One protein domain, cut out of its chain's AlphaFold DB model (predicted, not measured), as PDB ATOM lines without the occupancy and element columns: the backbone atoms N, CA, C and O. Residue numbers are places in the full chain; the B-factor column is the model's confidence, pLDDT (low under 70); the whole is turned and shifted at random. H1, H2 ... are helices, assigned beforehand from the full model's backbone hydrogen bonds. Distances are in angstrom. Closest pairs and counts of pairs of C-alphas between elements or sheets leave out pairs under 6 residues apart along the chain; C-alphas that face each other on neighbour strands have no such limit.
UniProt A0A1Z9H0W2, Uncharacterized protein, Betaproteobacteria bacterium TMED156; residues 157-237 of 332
ATOM      1  N   ALA A 157     209.859 180.831 125.405       52.50
ATOM      2  CA  ALA A 157     209.910 181.445 126.728       52.50
ATOM      3  C   ALA A 157     210.350 182.914 126.660       52.50
ATOM      4  O   ALA A 157     209.837 183.714 127.430       52.50
ATOM      5  N   GLY A 158     211.254 183.265 125.738       57.03
ATOM      6  CA  GLY A 158     211.627 184.651 125.451       57.03
ATOM      7  C   GLY A 158     210.433 185.462 124.958       57.03
ATOM      8  O   GLY A 158     210.079 186.440 125.593       57.03
ATOM      9  N   MET A 159     209.726 184.975 123.935       54.97
ATOM     10  CA  MET A 159     208.511 185.611 123.413       54.97
ATOM     11  C   MET A 159     207.402 185.727 124.462       54.97
ATOM     12  O   MET A 159     206.748 186.752 124.548       54.97
ATOM     13  N   ALA A 160     207.201 184.704 125.297       56.34
ATOM     14  CA  ALA A 160     206.215 184.772 126.374       56.34
ATOM     15  C   ALA A 160     206.608 185.768 127.478       56.34
ATOM     16  O   ALA A 160     205.727 186.345 128.109       56.34
ATOM     17  N   MET A 161     207.909 185.955 127.733       60.28
ATOM     18  CA  MET A 161     208.400 186.987 128.650       60.28
ATOM     19  C   MET A 161     208.270 188.384 128.043       60.28
ATOM     20  O   MET A 161     207.867 189.294 128.759       60.28
ATOM     21  N   ASP A 162     208.552 188.531 126.750       64.38
ATOM     22  CA  ASP A 162     208.404 189.789 126.016       64.38
ATOM     23  C   ASP A 162     206.920 190.203 125.960       64.38
ATOM     24  O   ASP A 162     206.583 191.300 126.394       64.38
ATOM     25  N   ASP A 163     206.008 189.292 125.593       66.06
ATOM     26  CA  ASP A 163     204.552 189.528 125.598       66.06
ATOM     27  C   ASP A 163     204.018 189.874 127.001       66.06
ATOM     28  O   ASP A 163     203.105 190.689 127.152       66.06
ATOM     29  N   GLN A 164     204.557 189.240 128.050       70.25
ATOM     30  CA  GLN A 164     204.200 189.572 129.432       70.25
ATOM     31  C   GLN A 164     204.708 190.951 129.834       70.25
ATOM     32  O   GLN A 164     203.996 191.683 130.517       70.25
ATOM     33  N   GLN A 165     205.924 191.308 129.430       76.88
ATOM     34  CA  GLN A 165     206.487 192.615 129.721       76.88
ATOM     35  C   GLN A 165     205.707 193.718 128.994       76.88
ATOM     36  O   GLN A 165     205.343 194.709 129.619       76.88
ATOM     37  N   GLU A 166     205.375 193.515 127.719       78.00
ATOM     38  CA  GLU A 166     204.539 194.437 126.948       78.00
ATOM     39  C   GLU A 166     203.140 194.586 127.554       78.00
ATOM     40  O   GLU A 166     202.614 195.696 127.635       78.00
ATOM     41  N   PHE A 167     202.551 193.491 128.045       79.75
ATOM     42  CA  PHE A 167     201.281 193.552 128.762       79.75
ATOM     43  C   PHE A 167     201.371 194.396 130.038       79.75
ATOM     44  O   PHE A 167     200.484 195.215 130.278       79.75
ATOM     45  N   GLU A 168     202.410 194.216 130.857       75.44
ATOM     46  CA  GLU A 168     202.588 195.002 132.084       75.44
ATOM     47  C   GLU A 168     202.848 196.483 131.770       75.44
ATOM     48  O   GLU A 168     202.242 197.355 132.389       75.44
ATOM     49  N   GLU A 169     203.659 196.790 130.751       79.06
ATOM     50  CA  GLU A 169     203.881 198.167 130.288       79.06
ATOM     51  C   GLU A 169     202.577 198.816 129.789       79.06
ATOM     52  O   GLU A 169     202.273 199.966 130.122       79.06
ATOM     53  N   TYR A 170     201.761 198.068 129.041       80.31
ATOM     54  CA  TYR A 170     200.452 198.521 128.572       80.31
ATOM     55  C   TYR A 170     199.466 198.727 129.728       80.31
ATOM     56  O   TYR A 170     198.744 199.724 129.780       80.31
ATOM     57  N   LYS A 171     199.445 197.800 130.684       81.88
ATOM     58  CA  LYS A 171     198.617 197.882 131.885       81.88
ATOM     59  C   LYS A 171     198.968 199.109 132.719       81.88
ATOM     60  O   LYS A 171     198.052 199.821 133.132       81.88
ATOM     61  N   ASP A 172     200.251 199.376 132.933       81.81
ATOM     62  CA  ASP A 172     200.708 200.560 133.661       81.81
ATOM     63  C   ASP A 172     200.294 201.849 132.943       81.81
ATOM     64  O   ASP A 172     199.742 202.747 133.579       81.81
ATOM     65  N   ALA A 173     200.435 201.912 131.614       81.75
ATOM     66  CA  ALA A 173     199.983 203.058 130.826       81.75
ATOM     67  C   ALA A 173     198.468 203.304 130.962       81.75
ATOM     68  O   ALA A 173     198.036 204.430 131.216       81.75
ATOM     69  N   VAL A 174     197.652 202.248 130.873       81.31
ATOM     70  CA  VAL A 174     196.195 202.341 131.064       81.31
ATOM     71  C   VAL A 174     195.854 202.775 132.493       81.31
ATOM     72  O   VAL A 174     194.947 203.583 132.699       81.31
ATOM     73  N   GLN A 175     196.569 202.271 133.501       78.38
ATOM     74  CA  GLN A 175     196.353 202.682 134.888       78.38
ATOM     75  C   GLN A 175     196.750 204.136 135.148       78.38
ATOM     76  O   GLN A 175     196.074 204.814 135.926       78.38
ATOM     77  N   ASP A 176     197.820 204.617 134.525       82.12
ATOM     78  CA  ASP A 176     198.241 206.012 134.617       82.12
ATOM     79  C   ASP A 176     197.221 206.938 133.951       82.12
ATOM     80  O   ASP A 176     196.819 207.937 134.554       82.12
ATOM     81  N   ASP A 177     196.684 206.546 132.794       81.38
ATOM     82  CA  ASP A 177     195.571 207.246 132.153       81.38
ATOM     83  C   ASP A 177     194.312 207.233 133.024       81.38
ATOM     84  O   ASP A 177     193.576 208.215 133.064       81.38
ATOM     85  N   ILE A 178     194.034 206.158 133.762       80.88
ATOM     86  CA  ILE A 178     192.903 206.123 134.701       80.88
ATOM     87  C   ILE A 178     193.122 207.084 135.881       80.88
ATOM     88  O   ILE A 178     192.165 207.698 136.364       80.88
ATOM     89  N   LYS A 179     194.367 207.223 136.352       80.31
ATOM     90  CA  LYS A 179     194.738 208.110 137.468       80.31
ATOM     91  C   LYS A 179     194.858 209.577 137.046       80.31
ATOM     92  O   LYS A 179     194.775 210.447 137.917       80.31
ATOM     93  N   ASP A 180     195.042 209.874 135.758       79.50
ATOM     94  CA  ASP A 180     195.176 211.249 135.275       79.50
ATOM     95  C   ASP A 180     193.840 212.017 135.398       79.50
ATOM     96  O   ASP A 180     192.847 211.678 134.743       79.50
ATOM     97  N   PRO A 181     193.788 213.117 136.176       76.25
ATOM     98  CA  PRO A 181     192.602 213.964 136.284       76.25
ATOM     99  C   PRO A 181     192.170 214.639 134.968       76.25
ATOM    100  O   PRO A 181     191.094 215.240 134.932       76.25
ATOM    101  N   LYS A 182     192.981 214.594 133.903       79.19
ATOM    102  CA  LYS A 182     192.639 215.105 132.561       79.19
ATOM    103  C   LYS A 182     192.192 214.027 131.575       79.19
ATOM    104  O   LYS A 182     191.818 214.369 130.452       79.19
ATOM    105  N   SER A 183     192.222 212.761 131.972       80.12
ATOM    106  CA  SER A 183     191.861 211.645 131.109       80.12
ATOM    107  C   SER A 183     190.348 211.488 130.935       80.12
ATOM    108  O   SER A 183     189.538 212.009 131.704       80.12
ATOM    109  N   ILE A 184     189.953 210.707 129.929       77.62
ATOM    110  CA  ILE A 184     188.562 210.311 129.660       77.62
ATOM    111  C   ILE A 184     187.936 209.476 130.791       77.62
ATOM    112  O   ILE A 184     186.707 209.320 130.835       77.62
ATOM    113  N   TYR A 185     188.772 208.941 131.685       78.62
ATOM    114  CA  TYR A 185     188.390 208.151 132.856       78.62
ATOM    115  C   TYR A 185     188.212 209.003 134.126       78.62
ATOM    116  O   TYR A 185     187.647 208.521 135.109       78.62
ATOM    117  N   ALA A 186     188.624 210.277 134.108       78.94
ATOM    118  CA  ALA A 186     188.588 211.146 135.277       78.94
ATOM    119  C   ALA A 186     187.161 211.329 135.826       78.94
ATOM    120  O   ALA A 186     186.234 211.722 135.114       78.94
ATOM    121  N   GLY A 187     186.991 211.057 137.124       73.88
ATOM    122  CA  GLY A 187     185.717 211.212 137.835       73.88
ATOM    123  C   GLY A 187     184.670 210.132 137.544       73.88
ATOM    124  O   GLY A 187     183.538 210.268 138.008       73.88
ATOM    125  N   LYS A 188     185.023 209.075 136.804       81.44
ATOM    126  CA  LYS A 188     184.134 207.939 136.526       81.44
ATOM    127  C   LYS A 188     184.304 206.836 137.561       81.44
ATOM    128  O   LYS A 188     185.369 206.667 138.149       81.44
ATOM    129  N   SER A 189     183.236 206.082 137.787       81.81
ATOM    130  CA  SER A 189     183.268 204.922 138.678       81.81
ATOM    131  C   SER A 189     184.058 203.763 138.062       81.81
ATOM    132  O   SER A 189     184.139 203.633 136.841       81.81
ATOM    133  N   THR A 190     184.597 202.866 138.895       77.69
ATOM    134  CA  THR A 190     185.303 201.652 138.437       77.69
ATOM    135  C   THR A 190     184.465 200.836 137.448       77.69
ATOM    136  O   THR A 190     184.999 200.320 136.476       77.69
ATOM    137  N   GLU A 191     183.146 200.762 137.650       77.50
ATOM    138  CA  GLU A 191     182.224 200.040 136.761       77.50
ATOM    139  C   GLU A 191     182.112 200.702 135.383       77.50
ATOM    140  O   GLU A 191     182.112 200.020 134.359       77.50
ATOM    141  N   GLU A 192     182.062 202.034 135.341       80.44
ATOM    142  CA  GLU A 192     182.049 202.784 134.084       80.44
ATOM    143  C   GLU A 192     183.381 202.664 133.345       80.44
ATOM    144  O   GLU A 192     183.388 202.566 132.119       80.44
ATOM    145  N   ILE A 193     184.502 202.636 134.071       82.81
ATOM    146  CA  ILE A 193     185.831 202.425 133.489       82.81
ATOM    147  C   ILE A 193     185.922 201.019 132.884       82.81
ATOM    148  O   ILE A 193     186.241 200.891 131.706       82.81
ATOM    149  N   VAL A 194     185.530 199.983 133.632       81.56
ATOM    150  CA  VAL A 194     185.464 198.587 133.156       81.56
ATOM    151  C   VAL A 194     184.579 198.461 131.912       81.56
ATOM    152  O   VAL A 194     184.966 197.832 130.927       81.56
ATOM    153  N   ALA A 195     183.404 199.098 131.914       81.56
ATOM    154  CA  ALA A 195     182.506 199.087 130.764       81.56
ATOM    155  C   ALA A 195     183.114 199.782 129.535       81.56
ATOM    156  O   ALA A 195     182.913 199.321 128.410       81.56
ATOM    157  N   MET A 196     183.865 200.870 129.726       81.00
ATOM    158  CA  MET A 196     184.569 201.547 128.636       81.00
ATOM    159  C   MET A 196     185.727 200.716 128.089       81.00
ATOM    160  O   MET A 196     185.816 200.593 126.873       81.00
ATOM    161  N   LEU A 197     186.543 200.093 128.948       84.00
ATOM    162  CA  LEU A 197     187.641 199.214 128.527       84.00
ATOM    163  C   LEU A 197     187.119 198.020 127.719       84.00
ATOM    164  O   LEU A 197     187.633 197.724 126.644       84.00
ATOM    165  N   ARG A 198     186.031 197.379 128.169       81.12
ATOM    166  CA  ARG A 198     185.388 196.285 127.417       81.12
ATOM    167  C   ARG A 198     184.792 196.761 126.093       81.12
ATOM    168  O   ARG A 198     184.906 196.068 125.086       81.12
ATOM    169  N   LYS A 199     184.179 197.947 126.075       82.50
ATOM    170  CA  LYS A 199     183.632 198.546 124.850       82.50
ATOM    171  C   LYS A 199     184.730 198.895 123.847       82.50
ATOM    172  O   LYS A 199     184.503 198.739 122.651       82.50
ATOM    173  N   GLU A 200     185.876 199.368 124.319       80.06
ATOM    174  CA  GLU A 200     187.046 199.628 123.487       80.06
ATOM    175  C   GLU A 200     187.631 198.319 122.956       80.06
ATOM    176  O   GLU A 200     187.772 198.175 121.748       80.06
ATOM    177  N   ALA A 201     187.805 197.310 123.812       82.31
ATOM    178  CA  ALA A 201     188.240 195.976 123.402       82.31
ATOM    179  C   ALA A 201     187.326 195.334 122.340       82.31
ATOM    180  O   ALA A 201     187.802 194.675 121.422       82.31
ATOM    181  N   ASP A 202     186.008 195.531 122.438       76.25
ATOM    182  CA  ASP A 202     185.034 195.043 121.449       76.25
ATOM    183  C   ASP A 202     184.881 195.967 120.224       76.25
ATOM    184  O   ASP A 202     184.196 195.612 119.255       76.25
ATOM    185  N   GLY A 203     185.449 197.173 120.298       69.50
ATOM    186  CA  GLY A 203     185.492 198.176 119.238       69.50
ATOM    187  C   GLY A 203     186.736 198.063 118.360       69.50
ATOM    188  O   GLY A 203     186.653 198.412 117.185       69.50
ATOM    189  N   ILE A 204     187.838 197.528 118.896       66.44
ATOM    190  CA  ILE A 204     189.056 197.226 118.142       66.44
ATOM    191  C   ILE A 204     188.754 196.069 117.185       66.44
ATOM    192  O   ILE A 204     188.661 194.901 117.568       66.44
ATOM    193  N   GLY A 205     188.552 196.407 115.914       55.41
ATOM    194  CA  GLY A 205     188.481 195.433 114.833       55.41
ATOM    195  C   GLY A 205     189.876 195.090 114.315       55.41
ATOM    196  O   GLY A 205     190.794 195.899 114.396       55.41
ATOM    197  N   TYR A 206     190.028 193.923 113.686       44.03
ATOM    198  CA  TYR A 206     191.291 193.488 113.058       44.03
ATOM    199  C   TYR A 206     191.842 194.497 112.022       44.03
ATOM    200  O   TYR A 206     193.031 194.493 111.726       44.03
ATOM    201  N   ALA A 207     190.982 195.373 111.481       42.69
ATOM    202  CA  ALA A 207     191.367 196.443 110.561       42.69
ATOM    203  C   ALA A 207     192.196 197.563 111.224       42.69
ATOM    204  O   ALA A 207     193.044 198.138 110.553       42.69
ATOM    205  N   ASP A 208     192.007 197.835 112.521       49.78
ATOM    206  CA  ASP A 208     192.790 198.851 113.250       49.78
ATOM    207  C   ASP A 208     194.167 198.314 113.690       49.78
ATOM    208  O   ASP A 208     195.112 199.075 113.869       49.78
ATOM    209  N   VAL A 209     194.300 196.991 113.820       46.62
ATOM    210  CA  VAL A 209     195.556 196.296 114.165       46.62
ATOM    211  C   VAL A 209     196.500 196.214 112.952       46.62
ATOM    212  O   VAL A 209     197.717 196.125 113.097       46.62
ATOM    213  N   SER A 210     195.962 196.274 111.727       41.91
ATOM    214  CA  SER A 210     196.763 196.193 110.495       41.91
ATOM    215  C   SER A 210     197.453 197.497 110.077       41.91
ATOM    216  O   SER A 210     198.320 197.446 109.208       41.91
ATOM    217  N   ASP A 211     197.097 198.636 110.685       44.28
ATOM    218  CA  ASP A 211     197.685 199.954 110.377       44.28
ATOM    219  C   ASP A 211     198.980 200.250 111.169       44.28
ATOM    220  O   ASP A 211     199.618 201.277 110.949       44.28
ATOM    221  N   GLY A 212     199.429 199.322 112.025       46.47
ATOM    222  CA  GLY A 212     200.753 199.357 112.666       46.47
ATOM    223  C   GLY A 212     200.839 200.103 114.001       46.47
ATOM    224  O   GLY A 212     201.877 200.018 114.651       46.47
ATOM    225  N   ASP A 213     199.766 200.769 114.435       54.72
ATOM    226  CA  ASP A 213     199.729 201.520 115.702       54.72
ATOM    227  C   ASP A 213     199.147 200.721 116.884       54.72
ATOM    228  O   ASP A 213     199.231 201.182 118.021       54.72
ATOM    229  N   ARG A 214     198.544 199.545 116.645       61.72
ATOM    230  CA  ARG A 214     197.886 198.735 117.686       61.72
ATOM    231  C   ARG A 214     198.386 197.296 117.713       61.72
ATOM    232  O   ARG A 214     198.465 196.645 116.670       61.72
ATOM    233  N   HIS A 215     198.689 196.786 118.905       66.38
ATOM    234  CA  HIS A 215     199.168 195.418 119.098       66.38
ATOM    235  C   HIS A 215     198.012 194.398 118.971       66.38
ATOM    236  O   HIS A 215     196.921 194.639 119.498       66.38
ATOM    237  N   PRO A 216     198.205 193.230 118.318       68.38
ATOM    238  CA  PRO A 216     197.148 192.227 118.139       68.38
ATOM    239  C   PRO A 216     196.510 191.717 119.432       68.38
ATOM    240  O   PRO A 216     195.351 191.300 119.417       68.38
ATOM    241  N   SER A 217     197.250 191.774 120.540       76.81
ATOM    242  CA  SER A 217     196.803 191.313 121.855       76.81
ATOM    243  C   SER A 217     196.108 192.400 122.690       76.81
ATOM    244  O   SER A 217     195.524 192.070 123.720       76.81
ATOM    245  N   GLU A 218     196.079 193.667 122.248       71.50
ATOM    246  CA  GLU A 218     195.401 194.772 122.958       71.50
ATOM    247  C   GLU A 218     193.949 194.465 123.366       71.50
ATOM    248  O   GLU A 218     193.579 194.763 124.504       71.50
ATOM    249  N   PRO A 219     193.101 193.847 122.515       77.81
ATOM    250  CA  PRO A 219     191.728 193.532 122.903       77.81
ATOM    251  C   PRO A 219     191.646 192.531 124.061       77.81
ATOM    252  O   PRO A 219     190.731 192.608 124.884       77.81
ATOM    253  N   GLU A 220     192.573 191.572 124.127       77.38
ATOM    254  CA  GLU A 220     192.639 190.608 125.227       77.38
ATOM    255  C   GLU A 220     193.209 191.261 126.489       77.38
ATOM    256  O   GLU A 220     192.676 191.052 127.580       77.38
ATOM    257  N   TRP A 221     194.217 192.119 126.340       83.56
ATOM    258  CA  TRP A 221     194.828 192.868 127.436       83.56
ATOM    259  C   TRP A 221     193.848 193.830 128.108       83.56
ATOM    260  O   TRP A 221     193.715 193.814 129.328       83.56
ATOM    261  N   LEU A 222     193.075 194.597 127.335       83.62
ATOM    262  CA  LEU A 222     192.027 195.475 127.866       83.62
ATOM    263  C   LEU A 222     190.948 194.699 128.632       83.62
ATOM    264  O   LEU A 222     190.451 195.174 129.656       83.62
ATOM    265  N   LYS A 223     190.594 193.491 128.169       81.94
ATOM    266  CA  LYS A 223     189.664 192.600 128.882       81.94
ATOM    267  C   LYS A 223     190.272 192.085 130.183       81.94
ATOM    268  O   LYS A 223     189.596 192.132 131.204       81.94
ATOM    269  N   ALA A 224     191.541 191.682 130.169       82.25
ATOM    270  CA  ALA A 224     192.254 191.244 131.367       82.25
ATOM    271  C   ALA A 224     192.358 192.362 132.421       82.25
ATOM    272  O   ALA A 224     192.075 192.122 133.593       82.25
ATOM    273  N   ILE A 225     192.668 193.595 132.004       82.81
ATOM    274  CA  ILE A 225     192.697 194.771 132.888       82.81
ATOM    275  C   ILE A 225     191.301 195.039 133.465       82.81
ATOM    276  O   ILE A 225     191.157 195.270 134.665       82.81
ATOM    277  N   ALA A 226     190.257 194.971 132.636       82.62
ATOM    278  CA  ALA A 226     188.878 195.155 133.080       82.62
ATOM    279  C   ALA A 226     188.454 194.098 134.121       82.62
ATOM    280  O   ALA A 226     187.835 194.441 135.129       82.62
ATOM    281  N   ASP A 227     188.822 192.835 133.904       81.38
ATOM    282  CA  ASP A 227     188.538 191.729 134.822       81.38
ATOM    283  C   ASP A 227     189.320 191.870 136.141       81.38
ATOM    284  O   ASP A 227     188.769 191.639 137.218       81.38
ATOM    285  N   GLU A 228     190.581 192.310 136.089       80.06
ATOM    286  CA  GLU A 228     191.391 192.592 137.279       80.06
ATOM    287  C   GLU A 228     190.831 193.774 138.080       80.06
ATOM    288  O   GLU A 228     190.758 193.708 139.306       80.06
ATOM    289  N   MET A 229     190.350 194.830 137.416       75.81
ATOM    290  CA  MET A 229     189.692 195.957 138.081       75.81
ATOM    291  C   MET A 229     188.375 195.543 138.751       75.81
ATOM    292  O   MET A 229     188.105 195.946 139.885       75.81
ATOM    293  N   GLU A 230     187.572 194.701 138.098       75.69
ATOM    294  CA  GLU A 230     186.339 194.143 138.668       75.69
ATOM    295  C   GLU A 230     186.637 193.228 139.874       75.69
ATOM    296  O   GLU A 230     185.981 193.317 140.921       75.69
ATOM    297  N   LYS A 231     187.702 192.424 139.782       72.75
ATOM    298  CA  LYS A 231     188.191 191.580 140.877       72.75
ATOM    299  C   LYS A 231     188.755 192.401 142.042       72.75
ATOM    300  O   LYS A 231     188.407 192.159 143.195       72.75
ATOM    301  N   SER A 232     189.527 193.448 141.762       59.91
ATOM    302  CA  SER A 232     190.058 194.348 142.790       59.91
ATOM    303  C   SER A 232     188.947 195.053 143.568       59.91
ATOM    304  O   SER A 232     189.094 195.262 144.759       59.91
ATOM    305  N   LYS A 233     187.791 195.351 142.960       55.19
ATOM    306  CA  LYS A 233     186.635 195.916 143.678       55.19
ATOM    307  C   LYS A 233     185.988 194.912 144.635       55.19
ATOM    308  O   LYS A 233     185.500 195.296 145.698       55.19
ATOM    309  N   THR A 234     185.958 193.638 144.256       50.69
ATOM    310  CA  THR A 234     185.424 192.572 145.115       50.69
ATOM    311  C   THR A 234     186.382 192.260 146.269       50.69
ATOM    312  O   THR A 234     185.919 192.059 147.392       50.69
ATOM    313  N   GLU A 235     187.694 192.349 146.041       43.38
ATOM    314  CA  GLU A 235     188.737 192.164 147.063       43.38
ATOM    315  C   GLU A 235     189.002 193.421 147.926       43.38
ATOM    316  O   GLU A 235     189.292 193.300 149.112       43.38
ATOM    317  N   ALA A 236     188.813 194.635 147.396       42.12
ATOM    318  CA  ALA A 236     188.996 195.916 148.099       42.12
ATOM    319  C   ALA A 236     187.734 196.410 148.831       42.12
ATOM    320  O   ALA A 236     187.655 197.569 149.238       42.12
ATOM    321  N   SER A 237     186.740 195.539 149.034       41.03
ATOM    322  CA  SER A 237     185.559 195.833 149.860       41.03
ATOM    323  C   SER A 237     185.838 195.789 151.377       41.03
ATOM    324  O   SER A 237     184.911 195.870 152.182       41.03
TER     325      SER A 237
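What this domain is: This is residues 157 to 237 of the 332 residues of an uncharacterized protein of Betaproteobacteria bacterium TMED156 (UniProt A0A1Z9H0W2). The longest helix, H1, crosses steeply over H4, one of two helices, H2 and H4, that lie side by side and run opposite ways. The first residues of H1, 157 to 162, stick out free, and a single short turn, H3, sits in the loop stretch between H2 and H4. The printed part has 81 residues with four named helices, in the order H1, H2, H3, H4, and no named strand; the class is all helix. The whole is compact, with a radius of gyration of the C-alphas of 13.5 A, and the C-alphas span 37 by 28 by 21 A along their three main axes.

Where its parts are: Find C-alpha 157 at (209.910, 181.445, 126.728); from there H1, residues 157 to 179, runs 32.5 A to C-alpha 179 at (194.738, 208.110, 137.468). Look next at residues 218 to 235 for H4, 25.1 A long, which ends with C-alpha 235 at (188.737, 192.164, 147.063). H2 is residues 190 to 201, 16.3 A long, and H3 is the four residues 206 to 209.

How they stand to each other: Start at Phe 167 in H1 and look across to Trp 221 in H4: their C-alphas, the closest of the two helices, are 6.6 A apart. H1 and H4 only just touch, with 3 pairs of C-alphas within 8 A, through residues 167 to 171 of H1 and 221 to 225 of H4 alone. They run the same way at a steep tilt of 63 degrees. H2 and H4 touch with 23 pairs of C-alphas within 8 A. Their closest C-alphas are those of Ala 201 and Pro 219, 4.3 A apart. They run opposite ways at a shallow tilt of 16 degrees. H1 and H2 are apart, but only just, with 8.1 A between their closest C-alphas. H3 touches no helix. In H1, H2 and H4 every pair of O of residue i and N of residue i+4 is within hydrogen-bond range; H3 is too short for such a pair, and its one O i to N i+3 pair is within range.

The domain as a whole: The two C-alphas farthest apart are those of Asp 211 and Ser 237, at 41.5 A. The printed part has no cut. The link from H2 to H3 is tight, with 4 residues; those from H1 to H2, with 10 residues, and from H3 to H4, with 8, are short, and no link is long. The mean pLDDT of the printed part is 71.0; look for values under 70 at residues 157 to 163, 203 to 216 and 232 to 237.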